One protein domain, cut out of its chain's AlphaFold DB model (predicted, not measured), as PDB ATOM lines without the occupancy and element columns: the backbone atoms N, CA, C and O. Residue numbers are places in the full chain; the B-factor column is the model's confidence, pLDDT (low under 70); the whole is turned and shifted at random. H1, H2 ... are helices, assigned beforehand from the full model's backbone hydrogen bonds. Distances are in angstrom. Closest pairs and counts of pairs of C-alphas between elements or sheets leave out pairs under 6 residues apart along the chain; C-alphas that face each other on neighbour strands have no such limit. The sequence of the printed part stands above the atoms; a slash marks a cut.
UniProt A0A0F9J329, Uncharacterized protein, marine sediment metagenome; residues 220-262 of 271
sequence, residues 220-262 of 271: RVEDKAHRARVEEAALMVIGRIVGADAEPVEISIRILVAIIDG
ATOM      1  N   ARG A 220     446.922 387.625 443.822       65.62
ATOM      2  CA  ARG A 220     447.632 386.820 442.816       65.62
ATOM      3  C   ARG A 220     448.834 387.551 442.203       65.62
ATOM      4  O   ARG A 220     449.858 386.922 441.931       65.62
ATOM      5  N   VAL A 221     448.715 388.855 441.945       67.88
ATOM      6  CA  VAL A 221     449.812 389.671 441.395       67.88
ATOM      7  C   VAL A 221     450.891 389.931 442.450       67.88
ATOM      8  O   VAL A 221     452.075 389.825 442.132       67.88
ATOM      9  N   GLU A 222     450.505 390.204 443.699       68.31
ATOM     10  CA  GLU A 222     451.436 390.359 444.826       68.31
ATOM     11  C   GLU A 222     452.217 389.060 445.091       68.31
ATOM     12  O   GLU A 222     453.444 389.112 445.181       68.31
ATOM     13  N   ASP A 223     451.557 387.897 445.075       68.50
ATOM     14  CA  ASP A 223     452.217 386.589 445.203       68.50
ATOM     15  C   ASP A 223     453.209 386.328 444.066       68.50
ATOM     16  O   ASP A 223     454.328 385.870 444.300       68.50
ATOM     17  N   LYS A 224     452.837 386.631 442.813       70.94
ATOM     18  CA  LYS A 224     453.755 386.494 441.670       70.94
ATOM     19  C   LYS A 224     454.974 387.406 441.809       70.94
ATOM     20  O   LYS A 224     456.090 386.977 441.524       70.94
ATOM     21  N   ALA A 225     454.774 388.646 442.252       71.25
ATOM     22  CA  ALA A 225     455.860 389.600 442.459       71.25
ATOM     23  C   ALA A 225     456.749 389.228 443.656       71.25
ATOM     24  O   ALA A 225     457.948 389.516 443.634       71.25
ATOM     25  N   HIS A 226     456.190 388.602 444.699       73.88
ATOM     26  CA  HIS A 226     456.974 388.090 445.818       73.88
ATOM     27  C   HIS A 226     457.842 386.908 445.386       73.88
ATOM     28  O   HIS A 226     459.050 386.950 445.625       73.88
ATOM     29  N   ARG A 227     457.264 385.933 444.662       74.81
ATOM     30  CA  ARG A 227     458.008 384.782 444.125       74.81
ATOM     31  C   ARG A 227     459.170 385.197 443.241       74.81
ATOM     32  O   ARG A 227     460.293 384.781 443.500       74.81
ATOM     33  N   ALA A 228     458.920 386.091 442.283       73.00
ATOM     34  CA  ALA A 228     459.959 386.585 441.385       73.00
ATOM     35  C   ALA A 228     461.124 387.242 442.145       73.00
ATOM     36  O   ALA A 228     462.281 387.014 441.812       73.00
ATOM     37  N   ARG A 229     460.841 388.010 443.211       77.31
ATOM     38  CA  ARG A 229     461.887 388.629 444.045       77.31
ATOM     39  C   ARG A 229     462.719 387.605 444.817       77.31
ATOM     40  O   ARG A 229     463.929 387.778 444.933       77.31
ATOM     41  N   VAL A 230     462.076 386.578 445.374       76.56
ATOM     42  CA  VAL A 230     462.766 385.507 446.111       76.56
ATOM     43  C   VAL A 230     463.645 384.694 445.157       76.56
ATOM     44  O   VAL A 230     464.804 384.426 445.468       76.56
ATOM     45  N   GLU A 231     463.130 384.382 443.968       76.19
ATOM     46  CA  GLU A 231     463.859 383.682 442.906       76.19
ATOM     47  C   GLU A 231     465.052 384.488 442.392       76.19
ATOM     48  O   GLU A 231     466.150 383.949 442.283       76.19
ATOM     49  N   GLU A 232     464.879 385.786 442.137       75.62
ATOM     50  CA  GLU A 232     465.956 386.664 441.673       75.62
ATOM     51  C   GLU A 232     467.062 386.819 442.729       75.62
ATOM     52  O   GLU A 232     468.250 386.761 442.405       75.62
ATOM     53  N   ALA A 233     466.692 386.944 444.009       75.69
ATOM     54  CA  ALA A 233     467.656 386.977 445.106       75.69
ATOM     55  C   ALA A 233     468.432 385.655 445.224       75.69
ATOM     56  O   ALA A 233     469.656 385.671 445.390       75.69
ATOM     57  N   ALA A 234     467.748 384.514 445.094       72.81
ATOM     58  CA  ALA A 234     468.383 383.200 445.089       72.81
ATOM     59  C   ALA A 234     469.335 383.043 443.889       72.81
ATOM     60  O   ALA A 234     470.481 382.631 444.067       72.81
ATOM     61  N   LEU A 235     468.914 383.468 442.694       73.38
ATOM     62  CA  LEU A 235     469.735 383.494 441.480       73.38
ATOM     63  C   LEU A 235     470.996 384.343 441.640       73.38
ATOM     64  O   LEU A 235     472.073 383.906 441.239       73.38
ATOM     65  N   MET A 236     470.893 385.526 442.254       73.00
ATOM     66  CA  MET A 236     472.048 386.392 442.505       73.00
ATOM     67  C   MET A 236     473.078 385.732 443.429       73.00
ATOM     68  O   MET A 236     474.282 385.844 443.193       73.00
ATOM     69  N   VAL A 237     472.626 385.036 444.477       74.12
ATOM     70  CA  VAL A 237     473.526 384.334 445.404       74.12
ATOM     71  C   VAL A 237     474.176 383.132 444.726       74.12
ATOM     72  O   VAL A 237     475.395 382.985 444.806       74.12
ATOM     73  N   ILE A 238     473.393 382.311 444.019       72.31
ATOM     74  CA  ILE A 238     473.908 381.139 443.295       72.31
ATOM     75  C   ILE A 238     474.921 381.594 442.235       72.31
ATOM     76  O   ILE A 238     476.053 381.112 442.224       72.31
ATOM     77  N   GLY A 239     474.577 382.610 441.437       66.69
ATOM     78  CA  GLY A 239     475.456 383.164 440.406       66.69
ATOM     79  C   GLY A 239     476.759 383.741 440.955       66.69
ATOM     80  O   GLY A 239     477.798 383.642 440.308       66.69
ATOM     81  N   ARG A 240     476.745 384.291 442.176       69.19
ATOM     82  CA  ARG A 240     477.960 384.797 442.827       69.19
ATOM     83  C   ARG A 240     478.896 383.680 443.288       69.19
ATOM     84  O   ARG A 240     480.110 383.862 443.233       69.19
ATOM     85  N   ILE A 241     478.359 382.555 443.760       69.06
ATOM     86  CA  ILE A 241     479.164 381.420 444.246       69.06
ATOM     87  C   ILE A 241     479.826 380.677 443.080       69.06
ATOM     88  O   ILE A 241     480.950 380.202 443.222       69.06
ATOM     89  N   VAL A 242     479.160 380.607 441.925       65.69
ATOM     90  CA  VAL A 242     479.595 379.779 440.787       65.69
ATOM     91  C   VAL A 242     480.818 380.346 440.027       65.69
ATOM     92  O   VAL A 242     481.436 379.615 439.262       65.69
ATOM     93  N   GLY A 243     481.288 381.565 440.324       53.81
ATOM     94  CA  GLY A 243     482.572 382.086 439.817       53.81
ATOM     95  C   GLY A 243     482.536 382.572 438.357       53.81
ATOM     96  O   GLY A 243     481.774 382.086 437.529       53.81
ATOM     97  N   ALA A 244     483.331 383.602 438.049       54.22
ATOM     98  CA  ALA A 244     483.122 384.511 436.915       54.22
ATOM     99  C   ALA A 244     483.922 384.194 435.631       54.22
ATOM    100  O   ALA A 244     484.380 385.124 434.973       54.22
ATOM    101  N   ASP A 245     484.032 382.923 435.236       52.22
ATOM    102  CA  ASP A 245     484.577 382.543 433.925       52.22
ATOM    103  C   ASP A 245     483.483 381.863 433.074       52.22
ATOM    104  O   ASP A 245     483.105 380.718 433.288       52.22
ATOM    105  N   ALA A 246     482.914 382.667 432.166       50.03
ATOM    106  CA  ALA A 246     482.070 382.365 430.999       50.03
ATOM    107  C   ALA A 246     481.259 381.040 430.951       50.03
ATOM    108  O   ALA A 246     481.455 380.239 430.051       50.03
ATOM    109  N   GLU A 247     480.320 380.836 431.880       57.72
ATOM    110  CA  GLU A 247     478.873 380.579 431.636       57.72
ATOM    111  C   GLU A 247     478.101 380.470 432.986       57.72
ATOM    112  O   GLU A 247     477.459 379.464 433.290       57.72
ATOM    113  N   PRO A 248     478.144 381.488 433.874       59.81
ATOM    114  CA  PRO A 248     477.690 381.311 435.263       59.81
ATOM    115  C   PRO A 248     476.160 381.374 435.437       59.81
ATOM    116  O   PRO A 248     475.615 380.892 436.430       59.81
ATOM    117  N   VAL A 249     475.439 381.979 434.487       66.50
ATOM    118  CA  VAL A 249     474.006 382.300 434.633       66.50
ATOM    119  C   VAL A 249     473.116 381.080 434.392       66.50
ATOM    120  O   VAL A 249     472.181 380.841 435.151       66.50
ATOM    121  N   GLU A 250     473.417 380.272 433.380       68.94
ATOM    122  CA  GLU A 250     472.543 379.167 432.972       68.94
ATOM    123  C   GLU A 250     472.592 377.989 433.954       68.94
ATOM    124  O   GLU A 250     471.561 377.400 434.287       68.94
ATOM    125  N   ILE A 251     473.770 377.716 434.523       70.38
ATOM    126  CA  ILE A 251     473.925 376.753 435.621       70.38
ATOM    127  C   ILE A 251     473.156 377.233 436.860       70.38
ATOM    128  O   ILE A 251     472.464 376.440 437.495       70.38
ATOM    129  N   SER A 252     473.208 378.531 437.171       72.00
ATOM    130  CA  SER A 252     472.495 379.103 438.321       72.00
ATOM    131  C   SER A 252     470.974 379.002 438.179       72.00
ATOM    132  O   SER A 252     470.293 378.657 439.144       72.00
ATOM    133  N   ILE A 253     470.446 379.226 436.970       76.38
ATOM    134  CA  ILE A 253     469.026 379.017 436.651       76.38
ATOM    135  C   ILE A 253     468.654 377.542 436.808       76.38
ATOM    136  O   ILE A 253     467.652 377.240 437.448       76.38
ATOM    137  N   ARG A 254     469.460 376.610 436.284       75.81
ATOM    138  CA  ARG A 254     469.175 375.170 436.409       75.81
ATOM    139  C   ARG A 254     469.188 374.684 437.854       75.81
ATOM    140  O   ARG A 254     468.342 373.876 438.215       75.81
ATOM    141  N   ILE A 255     470.103 375.192 438.679       73.50
ATOM    142  CA  ILE A 255     470.128 374.892 440.116       73.50
ATOM    143  C   ILE A 255     468.879 375.463 440.794       73.50
ATOM    144  O   ILE A 255     468.247 374.752 441.567       73.50
ATOM    145  N   LEU A 256     468.490 376.708 440.489       81.12
ATOM    146  CA  LEU A 256     467.277 377.303 441.052       81.12
ATOM    147  C   LEU A 256     466.027 376.491 440.678       81.12
ATOM    148  O   LEU A 256     465.248 376.148 441.561       81.12
ATOM    149  N   VAL A 257     465.864 376.141 439.398       79.06
ATOM    150  CA  VAL A 257     464.740 375.326 438.909       79.06
ATOM    151  C   VAL A 257     464.721 373.959 439.593       79.06
ATOM    152  O   VAL A 257     463.683 373.561 440.102       79.06
ATOM    153  N   ALA A 258     465.871 373.293 439.731       76.25
ATOM    154  CA  ALA A 258     465.954 372.018 440.440       76.25
ATOM    155  C   ALA A 258     465.588 372.125 441.938       76.25
ATOM    156  O   ALA A 258     465.137 371.149 442.528       76.25
ATOM    157  N   ILE A 259     465.752 373.291 442.579       79.44
ATOM    158  CA  ILE A 259     465.275 373.518 443.956       79.44
ATOM    159  C   ILE A 259     463.760 373.765 443.979       79.44
ATOM    160  O   ILE A 259     463.076 373.236 444.853       79.44
ATOM    161  N   ILE A 260     463.236 374.558 443.039       80.12
ATOM    162  CA  ILE A 260     461.796 374.857 442.931       80.12
ATOM    163  C   ILE A 260     460.998 373.582 442.652       80.12
ATOM    164  O   ILE A 260     459.985 373.337 443.306       80.12
ATOM    165  N   ASP A 261     461.486 372.758 441.728       81.38
ATOM    166  CA  ASP A 261     460.850 371.502 441.333       81.38
ATOM    167  C   ASP A 261     461.095 370.375 442.362       81.38
ATOM    168  O   ASP A 261     460.472 369.317 442.288       81.38
ATOM    169  N   GLY A 262     461.939 370.617 443.378       77.88
ATOM    170  CA  GLY A 262     462.230 369.679 444.469       77.88
ATOM    171  C   GLY A 262     463.217 368.562 444.108       77.88
ATOM    172  O   GLY A 262     463.402 367.627 444.888       77.88
TER     173      GLY A 262
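This is residues 220 to 262 of the 271 residues of an uncharacterized protein of marine sediment metagenome (UniProt A0A0F9J329). A long straight helix, H1, makes the longest axis, and a shorter helix, H2, folds back beneath its second half, the two forming a slanted V joined by a loop at residues 242 to 247. The first half of H1, residues 220 to 230, sticks out free. The printed part has 43 residues with two named helices, H1 then H2, and no named strand; its class is all helix. It is loose, with a radius of gyration of the C-alphas of 11.6 A, and spans 38 by 18 by 12 A.

H1, residues 220 to 241, runs 32.0 A from C-alpha 220 at (447.632, 386.820, 442.816) to C-alpha 241 at (479.164, 381.420, 444.246). H2, residues 248 to 260, runs 18.8 A and ends with C-alpha 260 at (461.796, 374.857, 442.931).

H1 touches H2 with residues 231 to 239 alone. Their closest C-alphas, those of Gly 239 and Ser 252, are 5.4 A apart. The helices run opposite ways at a steep tilt of 51 degrees. In H1 and H2 every O i to N i+4 pair is within hydrogen-bond range.

The two C-alphas farthest apart, those of Arg 220 and Asp 245, are 38.2 A apart. The printed part has no cut, and the link from H1 to H2 is short. Mean pLDDT of the printed part is 70.7; residues 220 to 223 and 239 to 250 are under 70.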